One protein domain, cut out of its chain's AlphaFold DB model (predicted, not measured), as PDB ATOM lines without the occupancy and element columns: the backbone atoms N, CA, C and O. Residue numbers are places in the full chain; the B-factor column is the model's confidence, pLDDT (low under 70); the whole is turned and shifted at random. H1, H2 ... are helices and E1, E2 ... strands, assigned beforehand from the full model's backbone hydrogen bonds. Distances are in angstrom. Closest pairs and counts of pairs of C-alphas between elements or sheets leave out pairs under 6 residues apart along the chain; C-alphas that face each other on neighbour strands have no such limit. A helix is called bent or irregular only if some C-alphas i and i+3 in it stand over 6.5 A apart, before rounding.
ATOM      1  N   HIS A   5     -36.060 -32.304  -6.941       70.12
ATOM      2  CA  HIS A   5     -35.086 -31.306  -6.554       70.12
ATOM      3  C   HIS A   5     -35.590 -29.948  -7.016       70.12
ATOM      4  O   HIS A   5     -36.133 -29.841  -8.112       70.12
ATOM      5  N   ASN A   6     -35.393 -28.933  -6.184       72.44
ATOM      6  CA  ASN A   6     -35.374 -27.557  -6.638       72.44
ATOM      7  C   ASN A   6     -33.932 -27.058  -6.589       72.44
ATOM      8  O   ASN A   6     -33.155 -27.432  -5.703       72.44
ATOM      9  N   THR A   7     -33.563 -26.236  -7.560       75.56
ATOM     10  CA  THR A   7     -32.258 -25.585  -7.561       75.56
ATOM     11  C   THR A   7     -32.464 -24.143  -7.144       75.56
ATOM     12  O   THR A   7     -33.033 -23.369  -7.896       75.56
ATOM     13  N   ILE A   8     -31.988 -23.797  -5.953       74.69
ATOM     14  CA  ILE A   8     -31.998 -22.427  -5.461       74.69
ATOM     15  C   ILE A   8     -30.721 -21.775  -5.969       74.69
ATOM     16  O   ILE A   8     -29.623 -22.054  -5.477       74.69
ATOM     17  N   THR A   9     -30.855 -20.931  -6.979       75.19
ATOM     18  CA  THR A   9     -29.777 -20.055  -7.431       75.19
ATOM     19  C   THR A   9     -29.892 -18.725  -6.714       75.19
ATOM     20  O   THR A   9     -30.964 -18.123  -6.703       75.19
ATOM     21  N   LEU A  10     -28.796 -18.260  -6.122       73.44
ATOM     22  CA  LEU A  10     -28.732 -16.911  -5.583       73.44
ATOM     23  C   LEU A  10     -28.142 -15.998  -6.651       73.44
ATOM     24  O   LEU A  10     -27.155 -16.350  -7.302       73.44
ATOM     25  N   ASP A  11     -28.724 -14.814  -6.814       75.75
ATOM     26  CA  ASP A  11     -28.071 -13.773  -7.590       75.75
ATOM     27  C   ASP A  11     -26.858 -13.255  -6.806       75.75
ATOM     28  O   ASP A  11     -26.972 -12.484  -5.852       75.75
ATOM     29  N   LEU A  12     -25.680 -13.734  -7.203       73.69
ATOM     30  CA  LEU A  12     -24.391 -13.321  -6.656       73.69
ATOM     31  C   LEU A  12     -23.651 -12.365  -7.600       73.69
ATOM     32  O   LEU A  12     -22.435 -12.227  -7.479       73.69
ATOM     33  N   SER A  13     -24.338 -11.732  -8.560       71.56
ATOM     34  CA  SER A  13     -23.739 -10.755  -9.489       71.56
ATOM     35  C   SER A  13     -22.965  -9.654  -8.761       71.56
ATOM     36  O   SER A  13     -21.895  -9.246  -9.190       71.56
ATOM     37  N   ARG A  14     -23.443  -9.236  -7.586       70.25
ATOM     38  CA  ARG A  14     -22.796  -8.211  -6.751       70.25
ATOM     39  C   ARG A  14     -21.582  -8.709  -5.962       70.25
ATOM     40  O   ARG A  14     -20.968  -7.935  -5.237       70.25
ATOM     41  N   LEU A  15     -21.246  -9.992  -6.071       74.31
ATOM     42  CA  LEU A  15     -20.177 -10.647  -5.321       74.31
ATOM     43  C   LEU A  15     -19.165 -11.311  -6.274       74.31
ATOM     44  O   LEU A  15     -18.742 -12.445  -6.064       74.31
ATOM     45  N   GLU A  16     -18.735 -10.612  -7.325       71.19
ATOM     46  CA  GLU A  16     -17.729 -11.132  -8.272       71.19
ATOM     47  C   GLU A  16     -16.409 -11.537  -7.586       71.19
ATOM     48  O   GLU A  16     -15.829 -12.583  -7.888       71.19
ATOM     49  N   ALA A  17     -15.980 -10.782  -6.567       66.31
ATOM     50  CA  ALA A  17     -14.818 -11.137  -5.747       66.31
ATOM     51  C   ALA A  17     -14.980 -12.508  -5.055       66.31
ATOM     52  O   ALA A  17     -14.017 -13.272  -4.939       66.31
ATOM     53  N   TYR A  18     -16.209 -12.857  -4.661       69.94
ATOM     54  CA  TYR A  18     -16.546 -14.163  -4.098       69.94
ATOM     55  C   TYR A  18     -16.514 -15.264  -5.164       69.94
ATOM     56  O   TYR A  18     -15.907 -16.308  -4.925       69.94
ATOM     57  N   LYS A  19     -17.093 -15.033  -6.354       68.25
ATOM     58  CA  LYS A  19     -17.083 -16.023  -7.451       68.25
ATOM     59  C   LYS A  19     -15.666 -16.451  -7.821       68.25
ATOM     60  O   LYS A  19     -15.463 -17.588  -8.238       68.25
ATOM     61  N   ARG A  20     -14.681 -15.564  -7.653       70.94
ATOM     62  CA  ARG A  20     -13.262 -15.874  -7.855       70.94
ATOM     63  C   ARG A  20     -12.667 -16.705  -6.713       70.94
ATOM     64  O   ARG A  20     -11.998 -17.694  -6.991       70.94
ATOM     65  N   ARG A  21     -12.919 -16.326  -5.455       70.62
ATOM     66  CA  ARG A  21     -12.321 -16.956  -4.257       70.62
ATOM     67  C   ARG A  21     -12.944 -18.312  -3.905       70.62
ATOM     68  O   ARG A  21     -12.244 -19.198  -3.433       70.62
ATOM     69  N   PHE A  22     -14.232 -18.496  -4.182       69.12
ATOM     70  CA  PHE A  22     -15.014 -19.648  -3.722       69.12
ATOM     71  C   PHE A  22     -15.696 -20.394  -4.872       69.12
ATOM     72  O   PHE A  22     -16.853 -20.806  -4.785       69.12
ATOM     73  N   ARG A  23     -14.950 -20.618  -5.965       72.81
ATOM     74  CA  ARG A  23     -15.389 -21.487  -7.075       72.81
ATOM     75  C   ARG A  23     -15.697 -22.912  -6.619       72.81
ATOM     76  O   ARG A  23     -16.503 -23.592  -7.243       72.81
ATOM     77  N   ASN A  24     -15.046 -23.364  -5.548       78.75
ATOM     78  CA  ASN A  24     -15.272 -24.673  -4.964       78.75
ATOM     79  C   ASN A  24     -16.083 -24.537  -3.662       78.75
ATOM     80  O   ASN A  24     -15.544 -24.073  -2.661       78.75
ATOM     81  N   PRO A  25     -17.349 -24.980  -3.613       74.44
ATOM     82  CA  PRO A  25     -18.150 -24.918  -2.391       74.44
ATOM     83  C   PRO A  25     -17.713 -25.931  -1.317       74.44
ATOM     84  O   PRO A  25     -18.292 -25.955  -0.234       74.44
ATOM     85  N   LYS A  26     -16.733 -26.799  -1.610       79.69
ATOM     86  CA  LYS A  26     -16.226 -27.822  -0.684       79.69
ATOM     87  C   LYS A  26     -15.057 -27.351   0.185       79.69
ATOM     88  O   LYS A  26     -14.516 -28.172   0.922       79.69
ATOM     89  N   THR A  27     -14.630 -26.091   0.093       83.44
ATOM     90  CA  THR A  27     -13.530 -25.620   0.947       83.44
ATOM     91  C   THR A  27     -13.972 -25.537   2.417       83.44
ATOM     92  O   THR A  27     -15.162 -25.321   2.691       83.44
ATOM     93  N   PRO A  28     -13.059 -25.727   3.389       85.31
ATOM     94  CA  PRO A  28     -13.390 -25.659   4.815       85.31
ATOM     95  C   PRO A  28     -14.068 -24.349   5.238       85.31
ATOM     96  O   PRO A  28     -14.961 -24.371   6.084       85.31
ATOM     97  N   GLU A  29     -13.704 -23.230   4.611       83.50
ATOM     98  CA  GLU A  29     -14.227 -21.884   4.880       83.50
ATOM     99  C   GLU A  29     -15.678 -21.720   4.411       83.50
ATOM    100  O   GLU A  29     -16.438 -20.945   4.990       83.50
ATOM    101  N   MET A  30     -16.095 -22.478   3.392       83.81
ATOM    102  CA  MET A  30     -17.472 -22.454   2.896       83.81
ATOM    103  C   MET A  30     -18.421 -23.282   3.752       83.81
ATOM    104  O   MET A  30     -19.621 -23.011   3.781       83.81
ATOM    105  N   ARG A  31     -17.915 -24.272   4.491       85.38
ATOM    106  CA  ARG A  31     -18.752 -25.176   5.290       85.38
ATOM    107  C   ARG A  31     -19.642 -24.437   6.312       85.38
ATOM    108  O   ARG A  31     -20.832 -24.755   6.360       85.38
ATOM    109  N   PRO A  32     -19.158 -23.445   7.091       88.62
ATOM    110  CA  PRO A  32     -20.011 -22.662   7.990       88.62
ATOM    111  C   PRO A  32     -21.109 -21.881   7.259       88.62
ATOM    112  O   PRO A  32     -22.263 -21.919   7.685       88.62
ATOM    113  N   VAL A  33     -20.778 -21.229   6.140       88.56
ATOM    114  CA  VAL A  33     -21.741 -20.479   5.313       88.56
ATOM    115  C   VAL A  33     -22.836 -21.403   4.801       88.56
ATOM    116  O   VAL A  33     -24.026 -21.123   4.933       88.56
ATOM    117  N   MET A  34     -22.432 -22.555   4.282       85.75
ATOM    118  CA  MET A  34     -23.337 -23.561   3.753       85.75
ATOM    119  C   MET A  34     -24.272 -24.140   4.819       85.75
ATOM    120  O   MET A  34     -25.461 -24.347   4.558       85.75
ATOM    121  N   ASN A  35     -23.775 -24.350   6.041       88.00
ATOM    122  CA  ASN A  35     -24.606 -24.759   7.173       88.00
ATOM    123  C   ASN A  35     -25.634 -23.679   7.544       88.00
ATOM    124  O   ASN A  35     -26.797 -24.003   7.802       88.00
ATOM    125  N   GLN A  36     -25.243 -22.401   7.518       91.62
ATOM    126  CA  GLN A  36     -26.163 -21.285   7.762       91.62
ATOM    127  C   GLN A  36     -27.229 -21.187   6.663       91.62
ATOM    128  O   GLN A  36     -28.419 -21.093   6.972       91.62
ATOM    129  N   TRP A  37     -26.847 -21.319   5.390       90.50
ATOM    130  CA  TRP A  37     -27.787 -21.333   4.266       90.50
ATOM    131  C   TRP A  37     -28.806 -22.461   4.386       90.50
ATOM    132  O   TRP A  37     -30.010 -22.233   4.251       90.50
ATOM    133  N   ARG A  38     -28.343 -23.672   4.714       88.19
ATOM    134  CA  ARG A  38     -29.216 -24.814   4.985       88.19
ATOM    135  C   ARG A  38     -30.222 -24.497   6.091       88.19
ATOM    136  O   ARG A  38     -31.419 -24.713   5.902       88.19
ATOM    137  N   ALA A  39     -29.757 -23.967   7.222       91.12
ATOM    138  CA  ALA A  39     -30.618 -23.617   8.348       91.12
ATOM    139  C   ALA A  39     -31.667 -22.557   7.964       91.12
ATOM    140  O   ALA A  39     -32.846 -22.708   8.290       91.12
ATOM    141  N   ARG A  40     -31.269 -21.522   7.211       93.69
ATOM    142  CA  ARG A  40     -32.186 -20.488   6.708       93.69
ATOM    143  C   ARG A  40     -33.248 -21.066   5.783       93.69
ATOM    144  O   ARG A  40     -34.430 -20.797   5.991       93.69
ATOM    145  N   TYR A  41     -32.847 -21.884   4.809       91.94
ATOM    146  CA  TYR A  41     -33.796 -22.495   3.880       91.94
ATOM    147  C   TYR A  41     -34.767 -23.438   4.596       91.94
ATOM    148  O   TYR A  41     -35.972 -23.376   4.366       91.94
ATOM    149  N   LEU A  42     -34.274 -24.266   5.521       90.19
ATOM    150  CA  LEU A  42     -35.131 -25.125   6.340       90.19
ATOM    151  C   LEU A  42     -36.121 -24.313   7.176       90.19
ATOM    152  O   LEU A  42     -37.292 -24.679   7.259       90.19
ATOM    153  N   GLY A  43     -35.674 -23.206   7.773       93.69
ATOM    154  CA  GLY A  43     -36.543 -22.282   8.498       93.69
ATOM    155  C   GLY A  43     -37.638 -21.696   7.606       93.69
ATOM    156  O   GLY A  43     -38.806 -21.698   7.991       93.69
ATOM    157  N   PHE A  44     -37.278 -21.257   6.399       94.50
ATOM    158  CA  PHE A  44     -38.221 -20.780   5.386       94.50
ATOM    159  C   PHE A  44     -39.255 -21.849   5.010       94.50
ATOM    160  O   PHE A  44     -40.456 -21.620   5.165       94.50
ATOM    161  N   VAL A  45     -38.808 -23.043   4.604       92.81
ATOM    162  CA  VAL A  45     -39.701 -24.147   4.216       92.81
ATOM    163  C   VAL A  45     -40.618 -24.540   5.375       92.81
ATOM    164  O   VAL A  45     -41.806 -24.768   5.155       92.81
ATOM    165  N   ARG A  46     -40.115 -24.570   6.618       93.06
ATOM    166  CA  ARG A  46     -40.927 -24.839   7.819       93.06
ATOM    167  C   ARG A  46     -42.036 -23.804   8.000       93.06
ATOM    168  O   ARG A  46     -43.191 -24.201   8.146       93.06
ATOM    169  N   ARG A  47     -41.716 -22.504   7.968       94.19
ATOM    170  CA  ARG A  47     -42.717 -21.428   8.115       94.19
ATOM    171  C   ARG A  47     -43.769 -21.498   7.013       94.19
ATOM    172  O   ARG A  47     -44.958 -21.597   7.312       94.19
ATOM    173  N   ARG A  48     -43.317 -21.573   5.759       94.00
ATOM    174  CA  ARG A  48     -44.182 -21.690   4.581       94.00
ATOM    175  C   ARG A  48     -45.092 -22.913   4.652       94.00
ATOM    176  O   ARG A  48     -46.272 -22.824   4.323       94.00
ATOM    177  N   TYR A  49     -44.561 -24.062   5.067       93.38
ATOM    178  CA  TYR A  49     -45.352 -25.277   5.239       93.38
ATOM    179  C   TYR A  49     -46.467 -25.059   6.264       93.38
ATOM    180  O   TYR A  49     -47.617 -25.389   5.990       93.38
ATOM    181  N   VAL A  50     -46.142 -24.514   7.441       92.88
ATOM    182  CA  VAL A  50     -47.117 -24.293   8.521       92.88
ATOM    183  C   VAL A  50     -48.232 -23.358   8.062       92.88
ATOM    184  O   VAL A  50     -49.405 -23.690   8.227       92.88
ATOM    185  N   GLU A  51     -47.880 -22.237   7.447       94.19
ATOM    186  CA  GLU A  51     -48.825 -21.261   6.910       94.19
ATOM    187  C   GLU A  51     -49.747 -21.874   5.846       94.19
ATOM    188  O   GLU A  51     -50.972 -21.901   6.008       94.19
ATOM    189  N   GLN A  52     -49.175 -22.478   4.801       94.69
ATOM    190  CA  GLN A  52     -49.966 -23.070   3.723       94.69
ATOM    191  C   GLN A  52     -50.781 -24.280   4.183       94.69
ATOM    192  O   GLN A  52     -51.886 -24.509   3.694       94.69
ATOM    193  N   SER A  53     -50.295 -25.039   5.168       93.19
ATOM    194  CA  SER A  53     -51.041 -26.166   5.730       93.19
ATOM    195  C   SER A  53     -52.342 -25.736   6.404       93.19
ATOM    196  O   SER A  53     -53.285 -26.523   6.453       93.19
ATOM    197  N   LYS A  54     -52.428 -24.489   6.875       91.81
ATOM    198  CA  LYS A  54     -53.626 -23.910   7.493       91.81
ATOM    199  C   LYS A  54     -54.531 -23.188   6.489       91.81
ATOM    200  O   LYS A  54     -55.595 -22.725   6.881       91.81
ATOM    201  N   GLY A  55     -54.143 -23.132   5.211       89.50
ATOM    202  CA  GLY A  55     -54.870 -22.415   4.160       89.50
ATOM    203  C   GLY A  55     -54.435 -20.963   3.951       89.50
ATOM    204  O   GLY A  55     -55.113 -20.255   3.222       89.50
ATOM    205  N   GLY A  56     -53.323 -20.519   4.550       82.12
ATOM    206  CA  GLY A  56     -52.829 -19.136   4.456       82.12
ATOM    207  C   GLY A  56     -51.976 -18.822   3.221       82.12
ATOM    208  O   GLY A  56     -51.126 -17.950   3.288       82.12
ATOM    209  N   GLY A  57     -52.123 -19.544   2.109       89.31
ATOM    210  CA  GLY A  57     -51.303 -19.299   0.919       89.31
ATOM    211  C   GLY A  57     -51.831 -20.016  -0.316       89.31
ATOM    212  O   GLY A  57     -53.015 -20.314  -0.410       89.31
ATOM    213  N   ASN A  58     -50.941 -20.349  -1.251       92.25
ATOM    214  CA  ASN A  58     -51.332 -20.801  -2.595       92.25
ATOM    215  C   ASN A  58     -51.727 -22.286  -2.674       92.25
ATOM    216  O   ASN A  58     -51.953 -22.811  -3.765       92.25
ATOM    217  N   TRP A  59     -51.772 -23.006  -1.550       94.31
ATOM    218  CA  TRP A  59     -52.218 -24.396  -1.550       94.31
ATOM    219  C   TRP A  59     -53.735 -24.476  -1.699       94.31
ATOM    220  O   TRP A  59     -54.453 -23.915  -0.868       94.31
ATOM    221  N   PRO A  60     -54.243 -25.253  -2.674       93.81
ATOM    222  CA  PRO A  60     -55.675 -25.422  -2.849       93.81
ATOM    223  C   PRO A  60     -56.338 -25.945  -1.576       93.81
ATOM    224  O   PRO A  60     -55.881 -26.936  -0.975       93.81
ATOM    225  N   SER A  61     -57.429 -25.283  -1.190       92.75
ATOM    226  CA  SER A  61     -58.235 -25.636  -0.026       92.75
ATOM    227  C   SER A  61     -58.764 -27.069  -0.115       92.75
ATOM    228  O   SER A  61     -58.846 -27.687  -1.179       92.75
ATOM    229  N   LEU A  62     -59.135 -27.632   1.034       90.44
ATOM    230  CA  LEU A  62     -59.822 -28.919   1.060       90.44
ATOM    231  C   LEU A  62     -61.236 -28.773   0.498       90.44
ATOM    232  O   LEU A  62     -61.920 -27.793   0.783       90.44
ATOM    233  N   SER A  63     -61.705 -29.791  -0.226       89.94
ATOM    234  CA  SER A  63     -63.100 -29.816  -0.668       89.94
ATOM    235  C   SER A  63     -64.059 -29.811   0.536       89.94
ATOM    236  O   SER A  63     -63.732 -30.404   1.575       89.94
ATOM    237  N   PRO A  64     -65.272 -29.237   0.414       90.06
ATOM    238  CA  PRO A  64     -66.274 -29.281   1.479       90.06
ATOM    239  C   PRO A  64     -66.582 -30.709   1.945       90.06
ATOM    240  O   PRO A  64     -66.715 -30.959   3.143       90.06
ATOM    241  N   ALA A  65     -66.615 -31.671   1.017       90.00
ATOM    242  CA  ALA A  65     -66.791 -33.086   1.332       90.00
ATOM    243  C   ALA A  65     -65.648 -33.629   2.207       90.00
ATOM    244  O   ALA A  65     -65.898 -34.302   3.207       90.00
ATOM    245  N   THR A  66     -64.392 -33.288   1.895       88.62
ATOM    246  CA  THR A  66     -63.227 -33.658   2.715       88.62
ATOM    247  C   THR A  66     -63.270 -33.000   4.093       88.62
ATOM    248  O   THR A  66     -62.950 -33.655   5.082       88.62
ATOM    249  N   ILE A  67     -63.677 -31.730   4.180       88.75
ATOM    250  CA  ILE A  67     -63.823 -31.016   5.457       88.75
ATOM    251  C   ILE A  67     -64.874 -31.707   6.332       88.75
ATOM    252  O   ILE A  67     -64.574 -32.050   7.477       88.75
ATOM    253  N   ARG A  68     -66.070 -31.980   5.786       87.31
ATOM    254  CA  ARG A  68     -67.141 -32.712   6.486       87.31
ATOM    255  C   ARG A  68     -66.670 -34.092   6.947       87.31
ATOM    256  O   ARG A  68     -66.796 -34.423   8.123       87.31
ATOM    257  N   SER A  69     -66.040 -34.848   6.048       87.12
ATOM    258  CA  SER A  69     -65.495 -36.179   6.341       87.12
ATOM    259  C   SER A  69     -64.434 -36.154   7.445       87.12
ATOM    260  O   SER A  69     -64.452 -37.013   8.319       87.12
ATOM    261  N   ARG A  70     -63.531 -35.163   7.460       86.19
ATOM    262  CA  ARG A  70     -62.502 -35.028   8.507       86.19
ATOM    263  C   ARG A  70     -63.076 -34.611   9.855       86.19
ATOM    264  O   ARG A  70     -62.500 -34.979  10.875       86.19
ATOM    265  N   ARG A  71     -64.175 -33.853   9.869       85.38
ATOM    266  CA  ARG A  71     -64.810 -33.408  11.112       85.38
ATOM    267  C   ARG A  71     -65.471 -34.562  11.866       85.38
ATOM    268  O   ARG A  71     -65.390 -34.548  13.084       85.38
ATOM    269  N   LYS A  72     -66.079 -35.553  11.193       80.50
ATOM    270  CA  LYS A  72     -66.783 -36.708  11.819       80.50
ATOM    271  C   LYS A  72     -67.564 -36.348  13.109       80.50
ATOM    272  O   LYS A  72     -67.502 -37.085  14.086       80.50
ATOM    273  N   GLY A  73     -68.213 -35.181  13.153       69.44
ATOM    274  CA  GLY A  73     -68.951 -34.690  14.330       69.44
ATOM    275  C   GLY A  73     -68.122 -34.163  15.519       69.44
ATOM    276  O   GLY A  73     -68.707 -33.713  16.493       69.44
ATOM    277  N   LYS A  74     -66.782 -34.155  15.472       69.00
ATOM    278  CA  LYS A  74     -65.897 -33.868  16.624       69.00
ATOM    279  C   LYS A  74     -65.521 -32.384  16.840       69.00
ATOM    280  O   LYS A  74     -64.424 -32.097  17.306       69.00
ATOM    281  N   GLY A  75     -66.415 -31.438  16.534       65.50
ATOM    282  CA  GLY A  75     -66.304 -30.048  17.022       65.50
ATOM    283  C   GLY A  75     -65.991 -28.940  16.002       65.50
ATOM    284  O   GLY A  75     -66.010 -29.137  14.782       65.50
ATOM    285  N   LYS A  76     -65.757 -27.732  16.544       71.88
ATOM    286  CA  LYS A  76     -65.531 -26.465  15.823       71.88
ATOM    287  C   LYS A  76     -64.044 -26.315  15.458       71.88
ATOM    288  O   LYS A  76     -63.180 -26.424  16.319       71.88
ATOM    289  N   GLY A  77     -63.740 -26.081  14.179       76.38
ATOM    290  CA  GLY A  77     -62.373 -25.842  13.692       76.38
ATOM    291  C   GLY A  77     -62.196 -26.083  12.187       76.38
ATOM    292  O   GLY A  77     -62.929 -26.868  11.569       76.38
ATOM    293  N   SER A  78     -61.224 -25.402  11.577       80.75
ATOM    294  CA  SER A  78     -60.849 -25.589  10.169       80.75
ATOM    295  C   SER A  78     -59.771 -26.670  10.063       80.75
ATOM    296  O   SER A  78     -58.667 -26.478  10.575       80.75
ATOM    297  N   PRO A  79     -60.055 -27.834   9.448       87.94
ATOM    298  CA  PRO A  79     -59.049 -28.877   9.317       87.94
ATOM    299  C   PRO A  79     -57.896 -28.389   8.433       87.94
ATOM    300  O   PRO A  79     -58.126 -27.913   7.324       87.94
ATOM    301  N   ALA A  80     -56.660 -28.574   8.900       90.81
ATOM    302  CA  ALA A  80     -55.468 -28.280   8.109       90.81
ATOM    303  C   ALA A  80     -55.489 -29.054   6.780       90.81
ATOM    304  O   ALA A  80     -55.846 -30.236   6.758       90.81
ATOM    305  N   ILE A  81     -55.072 -28.413   5.689       91.44
ATOM    306  CA  ILE A  81     -54.934 -28.997   4.349       91.44
ATOM    307  C   ILE A  81     -54.022 -30.226   4.417       91.44
ATOM    308  O   ILE A  81     -54.418 -31.328   4.015       91.44
ATOM    309  N   MET A  82     -52.848 -30.061   5.026       89.25
ATOM    310  CA  MET A  82     -51.873 -31.122   5.272       89.25
ATOM    311  C   MET A  82     -51.462 -31.118   6.750       89.25
ATOM    312  O   MET A  82     -51.393 -30.065   7.371       89.25
ATOM    313  N   ARG A  83     -51.215 -32.292   7.338       85.19
ATOM    314  CA  ARG A  83     -50.761 -32.401   8.733       85.19
ATOM    315  C   ARG A  83     -49.243 -32.517   8.769       85.19
ATOM    316  O   ARG A  83     -48.692 -33.398   8.114       85.19
ATOM    317  N   ASN A  84     -48.591 -31.677   9.570       82.75
ATOM    318  CA  ASN A  84     -47.172 -31.841   9.856       82.75
ATOM    319  C   ASN A  84     -46.985 -32.968  10.880       82.75
ATOM    320  O   ASN A  84     -47.291 -32.783  12.053       82.75
ATOM    321  N   THR A  85     -46.477 -34.119  10.453       80.19
ATOM    322  CA  THR A  85     -46.107 -35.222  11.359       80.19
ATOM    323  C   THR A  85     -44.643 -35.153  11.801       80.19
ATOM    324  O   THR A  85     -44.128 -36.104  12.378       80.19
ATOM    325  N   GLY A  86     -43.919 -34.087  11.444       77.25
ATOM    326  CA  GLY A  86     -42.470 -33.966  11.617       77.25
ATOM    327  C   GLY A  86     -41.663 -34.752  10.579       77.25
ATOM    328  O   GLY A  86     -40.593 -34.310  10.173       77.25
ATOM    329  N   THR A  87     -42.194 -35.859  10.055       79.75
ATOM    330  CA  THR A  87     -41.475 -36.783   9.161       79.75
ATOM    331  C   THR A  87     -41.062 -36.150   7.831       79.75
ATOM    332  O   THR A  87     -39.934 -36.334   7.384       79.75
ATOM    333  N   LEU A  88     -41.959 -35.394   7.190       80.75
ATOM    334  CA  LEU A  88     -41.697 -34.810   5.870       80.75
ATOM    335  C   LEU A  88     -40.528 -33.818   5.912       80.75
ATOM    336  O   LEU A  88     -39.608 -33.902   5.104       80.75
ATOM    337  N   LEU A  89     -40.551 -32.896   6.876       83.12
ATOM    338  CA  LEU A  89     -39.510 -31.879   7.013       83.12
ATOM    339  C   LEU A  89     -38.239 -32.445   7.655       83.12
ATOM    340  O   LEU A  89     -37.153 -31.972   7.336       83.12
ATOM    341  N   ALA A  90     -38.348 -33.483   8.489       80.38
ATOM    342  CA  ALA A  90     -37.184 -34.205   8.994       80.38
ATOM    343  C   ALA A  90     -36.376 -34.844   7.858       80.38
ATOM    344  O   ALA A  90     -35.153 -34.818   7.910       80.38
ATOM    345  N   VAL A  91     -37.024 -35.354   6.799       76.69
ATOM    346  CA  VAL A  91     -36.304 -35.893   5.629       76.69
ATOM    347  C   VAL A  91     -35.464 -34.818   4.936       76.69
ATOM    348  O   VAL A  91     -34.313 -35.096   4.602       76.69
ATOM    349  N   LEU A  92     -35.981 -33.591   4.796       75.06
ATOM    350  CA  LEU A  92     -35.188 -32.457   4.298       75.06
ATOM    351  C   LEU A  92     -34.040 -32.103   5.247       75.06
ATOM    352  O   LEU A  92     -32.960 -31.743   4.797       75.06
ATOM    353  N   ASP A  93     -34.258 -32.224   6.555       75.62
ATOM    354  CA  ASP A  93     -33.266 -31.898   7.578       75.62
ATOM    355  C   ASP A  93     -32.251 -33.019   7.843       75.62
ATOM    356  O   ASP A  93     -31.290 -32.819   8.582       75.62
ATOM    357  N   THR A  94     -32.384 -34.196   7.224       61.12
ATOM    358  CA  THR A  94     -31.377 -35.248   7.409       61.12
ATOM    359  C   THR A  94     -30.015 -34.707   6.987       61.12
ATOM    360  O   THR A  94     -29.814 -34.299   5.845       61.12
ATOM    361  N   GLN A  95     -29.061 -34.642   7.919       57.19
ATOM    362  CA  GLN A  95     -27.697 -34.163   7.650       57.19
ATOM    363  C   GLN A  95     -26.960 -35.006   6.597       57.19
ATOM    364  O   GLN A  95     -25.874 -34.638   6.164       57.19
ATOM    365  N   ARG A  96     -27.592 -36.088   6.125       55.62
ATOM    366  CA  ARG A  96     -27.181 -36.868   4.963       55.62
ATOM    367  C   ARG A  96     -27.038 -35.943   3.752       55.62
ATOM    368  O   ARG A  96     -27.988 -35.307   3.296       55.62
ATOM    369  N   THR A  97     -25.805 -35.877   3.274       57.25
ATOM    370  CA  THR A  97     -25.260 -34.919   2.305       57.25
ATOM    371  C   THR A  97     -25.976 -34.896   0.963       57.25
ATOM    372  O   THR A  97     -25.876 -33.920   0.234       57.25
ATOM    373  N   ASP A  98     -26.733 -35.932   0.623       67.56
ATOM    374  CA  ASP A  98     -27.186 -36.104  -0.755       67.56
ATOM    375  C   ASP A  98     -28.445 -35.273  -1.076       67.56
ATOM    376  O   ASP A  98     -28.700 -34.956  -2.241       67.56
ATOM    377  N   ASN A  99     -29.228 -34.880  -0.059       73.19
ATOM    378  CA  ASN A  99     -30.408 -34.013  -0.233       73.19
ATOM    379  C   ASN A  99     -30.030 -32.553  -0.523       73.19
ATOM    380  O   ASN A  99     -30.868 -31.783  -0.996       73.19
ATOM    381  N   TRP A 100     -28.782 -32.186  -0.229       78.00
ATOM    382  CA  TRP A 100     -28.262 -30.831  -0.320       78.00
ATOM    383  C   TRP A 100     -26.999 -30.850  -1.160       78.00
ATOM    384  O   TRP A 100     -25.926 -31.217  -0.690       78.00
ATOM    385  N   LYS A 101     -27.111 -30.437  -2.419       81.75
ATOM    386  CA  LYS A 101     -25.944 -30.296  -3.284       81.75
ATOM    387  C   LYS A 101     -25.620 -28.824  -3.444       81.75
ATOM    388  O   LYS A 101     -26.360 -28.087  -4.089       81.75
ATOM    389  N   PHE A 102     -24.485 -28.413  -2.901       77.69
ATOM    390  CA  PHE A 102     -23.925 -27.103  -3.195       77.69
ATOM    391  C   PHE A 102     -23.526 -27.038  -4.669       77.69
ATOM    392  O   PHE A 102     -22.940 -27.980  -5.212       77.69
ATOM    393  N   ILE A 103     -23.888 -25.941  -5.319       80.38
ATOM    394  CA  ILE A 103     -23.563 -25.665  -6.716       80.38
ATOM    395  C   ILE A 103     -22.899 -24.296  -6.810       80.38
ATOM    396  O   ILE A 103     -22.926 -23.518  -5.854       80.38
ATOM    397  N   ASN A 104     -22.325 -23.987  -7.971       71.50
ATOM    398  CA  ASN A 104     -21.792 -22.654  -8.222       71.50
ATOM    399  C   ASN A 104     -22.922 -21.632  -8.031       71.50
ATOM    400  O   ASN A 104     -23.937 -21.691  -8.722       71.50
ATOM    401  N   ASN A 105     -22.735 -20.726  -7.071       73.19
ATOM    402  CA  ASN A 105     -23.662 -19.651  -6.708       73.19
ATOM    403  C   ASN A 105     -25.000 -20.086  -6.089       73.19
ATOM    404  O   ASN A 105     -25.987 -19.352  -6.167       73.19
ATOM    405  N   GLY A 106     -25.072 -21.259  -5.459       78.19
ATOM    406  CA  GLY A 106     -26.327 -21.637  -4.827       78.19
ATOM    407  C   GLY A 106     -26.366 -23.013  -4.198       78.19
ATOM    408  O   GLY A 106     -25.354 -23.626  -3.849       78.19
ATOM    409  N   LEU A 107     -27.594 -23.489  -4.054       82.81
ATOM    410  CA  LEU A 107     -27.921 -24.676  -3.300       82.81
ATOM    411  C   LEU A 107     -29.038 -25.450  -3.991       82.81
ATOM    412  O   LEU A 107     -30.150 -24.969  -4.166       82.81
ATOM    413  N   ARG A 108     -28.766 -26.695  -4.357       84.00
ATOM    414  CA  ARG A 108     -29.803 -27.626  -4.789       84.00
ATOM    415  C   ARG A 108     -30.332 -28.372  -3.574       84.00
ATOM    416  O   ARG A 108     -29.561 -29.025  -2.874       84.00
ATOM    417  N   VAL A 109     -31.644 -28.308  -3.371       84.38
ATOM    418  CA  VAL A 109     -32.352 -28.972  -2.270       84.38
ATOM    419  C   VAL A 109     -33.361 -29.947  -2.844       84.38
ATOM    420  O   VAL A 109     -34.070 -29.630  -3.798       84.38
ATOM    421  N   GLY A 110     -33.442 -31.146  -2.283       81.69
ATOM    422  CA  GLY A 110     -34.358 -32.159  -2.781       81.69
ATOM    423  C   GLY A 110     -34.801 -33.171  -1.742       81.69
ATOM    424  O   GLY A 110     -34.282 -33.239  -0.631       81.69
ATOM    425  N   PHE A 111     -35.763 -33.990  -2.157       77.19
ATOM    426  CA  PHE A 111     -36.137 -35.206  -1.453       77.19
ATOM    427  C   PHE A 111     -35.487 -36.395  -2.145       77.19
ATOM    428  O   PHE A 111     -35.788 -36.691  -3.307       77.19
ATOM    429  N   LEU A 112     -34.637 -37.118  -1.424       69.25
ATOM    430  CA  LEU A 112     -34.147 -38.410  -1.874       69.25
ATOM    431  C   LEU A 112     -34.972 -39.549  -1.304       69.25
ATOM    432  O   LEU A 112     -35.414 -39.547  -0.152       69.25
ATOM    433  N   LYS A 113     -35.145 -40.573  -2.133       65.56
ATOM    434  CA  LYS A 113     -35.774 -41.816  -1.722       65.56
ATOM    435  C   LYS A 113     -34.806 -42.582  -0.821       65.56
ATOM    436  O   LYS A 113     -33.875 -43.210  -1.311       65.56
ATOM    437  N   SER A 114     -35.030 -42.547   0.489       61.88
ATOM    438  CA  SER A 114     -34.336 -43.436   1.425       61.88
ATOM    439  C   SER A 114     -35.146 -44.710   1.653       61.88
ATOM    440  O   SER A 114     -36.361 -44.651   1.862       61.88
ATOM    441  N   LYS A 115     -34.466 -45.866   1.697       54.69
ATOM    442  CA  LYS A 115     -35.060 -47.147   2.127       54.69
ATOM    443  C   LYS A 115     -35.630 -47.071   3.556       54.69
ATOM    444  O   LYS A 115     -36.563 -47.804   3.866       54.69
ATOM    445  N   THR A 116     -35.114 -46.160   4.391       55.25
ATOM    446  CA  THR A 116     -35.524 -45.969   5.795       55.25
ATOM    447  C   THR A 116     -36.729 -45.044   5.980       55.25
ATOM    448  O   THR A 116     -37.253 -44.941   7.081       55.25
ATOM    449  N   SER A 117     -37.208 -44.378   4.926       59.28
ATOM    450  CA  SER A 117     -38.298 -43.393   5.017       59.28
ATOM    451  C   SER A 117     -39.613 -43.959   4.484       59.28
ATOM    452  O   SER A 117     -40.238 -43.356   3.610       59.28
ATOM    453  N   ARG A 118     -40.018 -45.145   4.955       66.44
ATOM    454  CA  ARG A 118     -41.317 -45.744   4.608       66.44
ATOM    455  C   ARG A 118     -42.435 -45.029   5.366       66.44
ATOM    456  O   ARG A 118     -42.311 -44.795   6.563       66.44
ATOM    457  N   HIS A 119     -43.527 -44.695   4.682       61.31
ATOM    458  CA  HIS A 119     -44.712 -44.167   5.348       61.31
ATOM    459  C   HIS A 119     -45.439 -45.302   6.092       61.31
ATOM    460  O   HIS A 119     -45.779 -46.310   5.462       61.31
ATOM    461  N   PRO A 120     -45.705 -45.166   7.402       57.72
ATOM    462  CA  PRO A 120     -46.432 -46.184   8.156       57.72
ATOM    463  C   PRO A 120     -47.860 -46.361   7.601       57.72
ATOM    464  O   PRO A 120     -48.557 -45.383   7.335       57.72
ATOM    465  N   GLY A 121     -48.293 -47.608   7.379       60.66
ATOM    466  CA  GLY A 121     -49.690 -47.947   7.047       60.66
ATOM    467  C   GLY A 121     -50.113 -47.946   5.565       60.66
ATOM    468  O   GLY A 121     -51.305 -48.042   5.282       60.66
ATOM    469  N   GLY A 122     -49.197 -47.846   4.595       56.31
ATOM    470  CA  GLY A 122     -49.545 -47.929   3.164       56.31
ATOM    471  C   GLY A 122     -49.550 -49.363   2.608       56.31
ATOM    472  O   GLY A 122     -48.521 -50.028   2.667       56.31
ATOM    473  N   LYS A 123     -50.654 -49.810   1.975       55.66
ATOM    474  CA  LYS A 123     -50.763 -51.119   1.266       55.66
ATOM    475  C   LYS A 123     -49.700 -51.325   0.166       55.66
ATOM    476  O   LYS A 123     -49.393 -52.449  -0.204       55.66
ATOM    477  N   ARG A 124     -49.127 -50.231  -0.348       61.78
ATOM    478  CA  ARG A 124     -47.852 -50.176  -1.079       61.78
ATOM    479  C   ARG A 124     -46.995 -49.162  -0.327       61.78
ATOM    480  O   ARG A 124     -47.464 -48.052  -0.081       61.78
ATOM    481  N   SER A 125     -45.793 -49.539   0.088       65.81
ATOM    482  CA  SER A 125     -44.916 -48.758   0.970       65.81
ATOM    483  C   SER A 125     -44.360 -47.507   0.274       65.81
ATOM    484  O   SER A 125     -43.198 -47.451  -0.124       65.81
ATOM    485  N   LEU A 126     -45.207 -46.484   0.109       74.88
ATOM    486  CA  LEU A 126     -44.795 -45.171  -0.381       74.88
ATOM    487  C   LEU A 126     -43.738 -44.596   0.563       74.88
ATOM    488  O   LEU A 126     -43.911 -44.582   1.783       74.88
ATOM    489  N   SER A 127     -42.635 -44.124  -0.008       80.38
ATOM    490  CA  SER A 127     -41.640 -43.386   0.757       80.38
ATOM    491  C   SER A 127     -42.102 -41.952   1.010       80.38
ATOM    492  O   SER A 127     -42.945 -41.418   0.286       80.38
ATOM    493  N   VAL A 128     -41.499 -41.286   1.996       78.94
ATOM    494  CA  VAL A 128     -41.702 -39.845   2.225       78.94
ATOM    495  C   VAL A 128     -41.380 -39.030   0.967       78.94
ATOM    496  O   VAL A 128     -42.094 -38.081   0.670       78.94
ATOM    497  N   ALA A 129     -40.372 -39.432   0.184       80.44
ATOM    498  CA  ALA A 129     -40.056 -38.791  -1.091       80.44
ATOM    499  C   ALA A 129     -41.167 -38.990  -2.137       80.44
ATOM    500  O   ALA A 129     -41.501 -38.054  -2.855       80.44
ATOM    501  N   ASP A 130     -41.787 -40.175  -2.201       82.81
ATOM    502  CA  ASP A 130     -42.919 -40.408  -3.110       82.81
ATOM    503  C   ASP A 130     -44.123 -39.528  -2.716       82.81
ATOM    504  O   ASP A 130     -44.766 -38.932  -3.579       82.81
ATOM    505  N   ILE A 131     -44.396 -39.394  -1.413       83.81
ATOM    506  CA  ILE A 131     -45.456 -38.518  -0.885       83.81
ATOM    507  C   ILE A 131     -45.147 -37.052  -1.182       83.81
ATOM    508  O   ILE A 131     -46.005 -36.334  -1.696       83.81
ATOM    509  N   ALA A 132     -43.916 -36.619  -0.915       85.75
ATOM    510  CA  ALA A 132     -43.463 -35.281  -1.251       85.75
ATOM    511  C   ALA A 132     -43.631 -34.999  -2.748       85.75
ATOM    512  O   ALA A 132     -44.037 -33.905  -3.104       85.75
ATOM    513  N   GLY A 133     -43.401 -35.986  -3.619       87.00
ATOM    514  CA  GLY A 133     -43.565 -35.846  -5.069       87.00
ATOM    515  C   GLY A 133     -45.009 -35.699  -5.496       87.00
ATOM    516  O   GLY A 133     -45.321 -34.833  -6.310       87.00
ATOM    517  N   ILE A 134     -45.902 -36.489  -4.898       87.81
ATOM    518  CA  ILE A 134     -47.346 -36.353  -5.113       87.81
ATOM    519  C   ILE A 134     -47.810 -34.948  -4.728       87.81
ATOM    520  O   ILE A 134     -48.624 -34.368  -5.436       87.81
ATOM    521  N   HIS A 135     -47.302 -34.385  -3.634       89.56
ATOM    522  CA  HIS A 135     -47.642 -33.018  -3.255       89.56
ATOM    523  C   HIS A 135     -46.958 -31.987  -4.156       89.56
ATOM    524  O   HIS A 135     -47.638 -31.112  -4.675       89.56
ATOM    525  N   GLN A 136     -45.664 -32.129  -4.435       91.00
ATOM    526  CA  GLN A 136     -44.900 -31.178  -5.240       91.00
ATOM    527  C   GLN A 136     -45.475 -31.001  -6.650       91.00
ATOM    528  O   GLN A 136     -45.495 -29.882  -7.153       91.00
ATOM    529  N   PHE A 137     -45.948 -32.081  -7.276       90.75
ATOM    530  CA  PHE A 137     -46.410 -32.066  -8.667       90.75
ATOM    531  C   PHE A 137     -47.921 -32.283  -8.828       90.75
ATOM    532  O   PHE A 137     -48.466 -31.992  -9.886       90.75
ATOM    533  N   GLY A 138     -48.614 -32.755  -7.790       90.69
ATOM    534  CA  GLY A 138     -49.973 -33.283  -7.914       90.69
ATOM    535  C   GLY A 138     -49.989 -34.725  -8.442       90.69
ATOM    536  O   GLY A 138     -49.020 -35.212  -9.028       90.69
ATOM    537  N   LYS A 139     -51.095 -35.447  -8.214       90.25
ATOM    538  CA  LYS A 139     -51.341 -36.776  -8.809       90.25
ATOM    539  C   LYS A 139     -52.820 -37.160  -8.750       90.25
ATOM    540  O   LYS A 139     -53.368 -37.335  -7.659       90.25
ATOM    541  N   GLY A 140     -53.443 -37.392  -9.906       90.38
ATOM    542  CA  GLY A 140     -54.866 -37.740  -9.986       90.38
ATOM    543  C   GLY A 140     -55.726 -36.658  -9.327       90.38
ATOM    544  O   GLY A 140     -55.593 -35.485  -9.647       90.38
ATOM    545  N   ARG A 141     -56.552 -37.035  -8.343       88.12
ATOM    546  CA  ARG A 141     -57.384 -36.090  -7.568       88.12
ATOM    547  C   ARG A 141     -56.624 -35.335  -6.465       88.12
ATOM    548  O   ARG A 141     -57.236 -34.577  -5.716       88.12
ATOM    549  N   ASN A 142     -55.315 -35.550  -6.321       87.25
ATOM    550  CA  ASN A 142     -54.492 -34.796  -5.377       87.25
ATOM    551  C   ASN A 142     -53.940 -33.545  -6.065       87.25
ATOM    552  O   ASN A 142     -53.085 -33.689  -6.944       87.25
ATOM    553  N   PRO A 143     -54.372 -32.334  -5.669       91.38
ATOM    554  CA  PRO A 143     -53.862 -31.120  -6.280       91.38
ATOM    555  C   PRO A 143     -52.420 -30.849  -5.847       91.38
ATOM    556  O   PRO A 143     -51.982 -31.273  -4.765       91.38
ATOM    557  N   LYS A 144     -51.722 -30.100  -6.702       94.62
ATOM    558  CA  LYS A 144     -50.362 -29.610  -6.485       94.62
ATOM    559  C   LYS A 144     -50.296 -28.729  -5.232       94.62
ATOM    560  O   LYS A 144     -51.149 -27.877  -5.002       94.62
ATOM    561  N   ARG A 145     -49.286 -28.981  -4.405       93.75
ATOM    562  CA  ARG A 145     -48.957 -28.321  -3.137       93.75
ATOM    563  C   ARG A 145     -47.443 -28.299  -2.994       93.75
ATOM    564  O   ARG A 145     -46.848 -29.210  -2.421       93.75
ATOM    565  N   GLU A 146     -46.820 -27.280  -3.568       93.19
ATOM    566  CA  GLU A 146     -45.363 -27.168  -3.603       93.19
ATOM    567  C   GLU A 146     -44.791 -27.024  -2.196       93.19
ATOM    568  O   GLU A 146     -45.223 -26.166  -1.421       93.19
ATOM    569  N   ILE A 147     -43.828 -27.888  -1.885       90.06
ATOM    570  CA  ILE A 147     -43.131 -27.936  -0.599       90.06
ATOM    571  C   ILE A 147     -41.759 -27.281  -0.741       90.06
ATOM    572  O   ILE A 147     -41.397 -26.433   0.070       90.06
ATOM    573  N   ILE A 148     -41.010 -27.662  -1.779       89.56
ATOM    574  CA  ILE A 148     -39.725 -27.052  -2.118       89.56
ATOM    575  C   ILE A 148     -40.003 -25.998  -3.186       89.56
ATOM    576  O   ILE A 148     -40.457 -26.329  -4.280       89.56
ATOM    577  N   VAL A 149     -39.758 -24.739  -2.843       92.06
ATOM    578  CA  VAL A 149     -39.898 -23.573  -3.726       92.06
ATOM    579  C   VAL A 149     -38.700 -22.653  -3.539       92.06
ATOM    580  O   VAL A 149     -37.886 -22.874  -2.633       92.06
ATOM    581  N   ASP A 150     -38.598 -21.621  -4.362       91.19
ATOM    582  CA  ASP A 150     -37.575 -20.602  -4.174       91.19
ATOM    583  C   ASP A 150     -37.797 -19.843  -2.855       91.19
ATOM    584  O   ASP A 150     -38.946 -19.612  -2.455       91.19
ATOM    585  N   PRO A 151     -36.714 -19.525  -2.122       92.19
ATOM    586  CA  PRO A 151     -36.804 -18.769  -0.884       92.19
ATOM    587  C   PRO A 151     -37.379 -17.372  -1.119       92.19
ATOM    588  O   PRO A 151     -37.167 -16.759  -2.162       92.19
ATOM    589  N   ASP A 152     -38.059 -16.835  -0.106       94.25
ATOM    590  CA  ASP A 152     -38.443 -15.425  -0.110       94.25
ATOM    591  C   ASP A 152     -37.212 -14.494  -0.132       94.25
ATOM    592  O   ASP A 152     -36.064 -14.894   0.122       94.25
ATOM    593  N   LYS A 153     -37.456 -13.214  -0.438       93.12
ATOM    594  CA  LYS A 153     -36.397 -12.201  -0.512       93.12
ATOM    595  C   LYS A 153     -35.613 -12.109   0.799       93.12
ATOM    596  O   LYS A 153     -34.389 -12.067   0.775       93.12
ATOM    597  N   GLN A 154     -36.296 -12.145   1.944       95.94
ATOM    598  CA  GLN A 154     -35.660 -12.041   3.259       95.94
ATOM    599  C   GLN A 154     -34.677 -13.193   3.523       95.94
ATOM    600  O   GLN A 154     -33.587 -12.990   4.067       95.94
ATOM    601  N   THR A 155     -35.055 -14.409   3.139       94.62
ATOM    602  CA  THR A 155     -34.236 -15.614   3.271       94.62
ATOM    603  C   THR A 155     -33.027 -15.537   2.343       94.62
ATOM    604  O   THR A 155     -31.908 -15.785   2.797       94.62
ATOM    605  N   THR A 156     -33.232 -15.112   1.093       92.62
ATOM    606  CA  THR A 156     -32.166 -14.888   0.100       92.62
ATOM    607  C   THR A 156     -31.175 -13.815   0.566       92.62
ATOM    608  O   THR A 156     -29.972 -14.065   0.611       92.62
ATOM    609  N   ASP A 157     -31.659 -12.655   1.020       92.75
ATOM    610  CA  ASP A 157     -30.832 -11.575   1.577       92.75
ATOM    611  C   ASP A 157     -30.045 -12.051   2.815       92.75
ATOM    612  O   ASP A 157     -28.913 -11.637   3.066       92.75
ATOM    613  N   GLY A 158     -30.641 -12.933   3.627       93.94
ATOM    614  CA  GLY A 158     -29.966 -13.595   4.741       93.94
ATOM    615  C   GLY A 158     -28.796 -14.467   4.285       93.94
ATOM    616  O   GLY A 158     -27.706 -14.342   4.833       93.94
ATOM    617  N   MET A 159     -29.007 -15.296   3.261       91.62
ATOM    618  CA  MET A 159     -27.958 -16.141   2.683       91.62
ATOM    619  C   MET A 159     -26.815 -15.299   2.096       91.62
ATOM    620  O   MET A 159     -25.646 -15.553   2.381       91.62
ATOM    621  N   ILE A 160     -27.133 -14.243   1.346       89.94
ATOM    622  CA  ILE A 160     -26.128 -13.320   0.792       89.94
ATOM    623  C   ILE A 160     -25.292 -12.687   1.915       89.94
ATOM    624  O   ILE A 160     -24.068 -12.626   1.814       89.94
ATOM    625  N   ARG A 161     -25.916 -12.272   3.024       91.62
ATOM    626  CA  ARG A 161     -25.188 -11.714   4.177       91.62
ATOM    627  C   ARG A 161     -24.256 -12.719   4.849       91.62
ATOM    628  O   ARG A 161     -23.160 -12.325   5.242       91.62
ATOM    629  N   ASP A 162     -24.663 -13.982   4.982       91.38
ATOM    630  CA  ASP A 162     -23.791 -15.035   5.527       91.38
ATOM    631  C   ASP A 162     -22.531 -15.188   4.664       91.38
ATOM    632  O   ASP A 162     -21.420 -15.300   5.180       91.38
ATOM    633  N   LEU A 163     -22.705 -15.098   3.343       87.12
ATOM    634  CA  LEU A 163     -21.615 -15.146   2.376       87.12
ATOM    635  C   LEU A 163     -20.646 -13.977   2.540       87.12
ATOM    636  O   LEU A 163     -19.442 -14.178   2.664       87.12
ATOM    637  N   MET A 164     -21.186 -12.755   2.590       87.00
ATOM    638  CA  MET A 164     -20.395 -11.533   2.746       87.00
ATOM    639  C   MET A 164     -19.575 -11.540   4.038       87.00
ATOM    640  O   MET A 164     -18.474 -10.996   4.073       87.00
ATOM    641  N   ARG A 165     -20.103 -12.138   5.112       88.19
ATOM    642  CA  ARG A 165     -19.396 -12.251   6.394       88.19
ATOM    643  C   ARG A 165     -18.203 -13.196   6.324       88.19
ATOM    644  O   ARG A 165     -17.205 -12.912   6.967       88.19
ATOM    645  N   ALA A 166     -18.293 -14.275   5.553       84.81
ATOM    646  CA  ALA A 166     -17.199 -15.234   5.402       84.81
ATOM    647  C   ALA A 166     -16.105 -14.782   4.421       84.81
ATOM    648  O   ALA A 166     -15.036 -15.384   4.374       84.81
ATOM    649  N   THR A 167     -16.376 -13.758   3.608       76.44
ATOM    650  CA  THR A 167     -15.424 -13.230   2.618       76.44
ATOM    651  C   THR A 167     -14.588 -12.050   3.096       76.44
ATOM    652  O   THR A 167     -13.640 -11.697   2.393       76.44
ATOM    653  N   LYS A 168     -14.979 -11.423   4.211       72.00
ATOM    654  CA  LYS A 168     -14.200 -10.371   4.874       72.00
ATOM    655  C   LYS A 168     -12.949 -10.979   5.491       72.00
ATOM    656  O   LYS A 168     -11.890 -10.344   5.339       72.00
TER     657      LYS A 168
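What this domain is: This is residues 5 to 168 of the 168 residues of an uncharacterized protein of Phycisphaerales bacterium (UniProt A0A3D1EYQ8). What is the main picture? A small three-stranded sheet, E1, E3 and E2, lies beside a pair of helices, the long H2 and H6, that run side by side in opposite ways, with H4 and H5 near the Phe 111 end of E3. H1 and H3 lie toward opposite ends of this elongated shape, and H3 is far beyond the last residues of H2. What is printed? There are 164 residues with six named helices and three named strands, in the order E1 H1 H2 H3 H4 E2 E3 H5 H6; the class is mostly helix, and the sheet, in the order E1 E3 E2, is all antiparallel. The whole is only just loose, close to compact, with a radius of gyration of the C-alphas of 18.6 A and spans of 61 by 33 by 24 A.

Where its parts are: Where are the strands? E1 is residues 5 to 9, starting at C-alpha 5 (-35.086, -31.306, -6.554); E2 is residues 100 to 103; E3 is residues 106 to 111, 17.1 A long. Where are the helices? H2, residues 30 to 53, is 33.9 A long and begins at C-alpha 30 (-17.472, -22.454, 2.896), and H6, residues 153 to 167, is 21.2 A long and ends at C-alpha 167 (-15.424, -13.230, 2.618). H4 is residues 87 to 93, H5 128 to 137 and H3 64 to 71. H1, residues 13 to 21, is irregular: C-alphas 14 and 17 are 8.6 A apart.

How they stand to each other: What pairs in the sheet? E1 and E3 have N 6 and O 109 within hydrogen-bond range at 2.8 A; the hairpin E2 and E3 has N 101 and O 108 at 2.9 A. What is on it? H2, H4 and H5 only graze it, with residues 34 to 42, 88 to 93 and 128 to 136. How do the helices meet? H2 and H6 touch, closest at C-alphas 37 and 159, 5.4 A, at a shallow tilt of 10 degrees, opposite ways. H4 and H5 touch at C-alphas 88 and 128, 6.2 A, about perpendicular at 90 degrees; H2, with residues 42 to 46 alone, only just touches H4, with 3 pairs of C-alphas within 8 A, the closest being 42 and 93, 7.1 A. H1 and H6 are close but not clearly touching, with C-alphas 18 and 167 at 6.9 A; H3 touches no helix. Are the helix backbones complete? Every O i to N i+4 pair is within hydrogen-bond range in H2, H3, H5 and H6, against 3 of 5 in H1 and 2 of 3 in H4.

The domain as a whole: How large is it, and is it cut? The two C-alphas farthest apart, Arg 20 and Gly 73, are 62.8 A apart; the printed part has no cut. Which links are long? H3 to H4, E3 to H5 and H5 to H6. Where is confidence low? The model's pLDDT is under 70 at residues 17 to 19, 22, 73 to 75, 94 to 98 and 112 to 125.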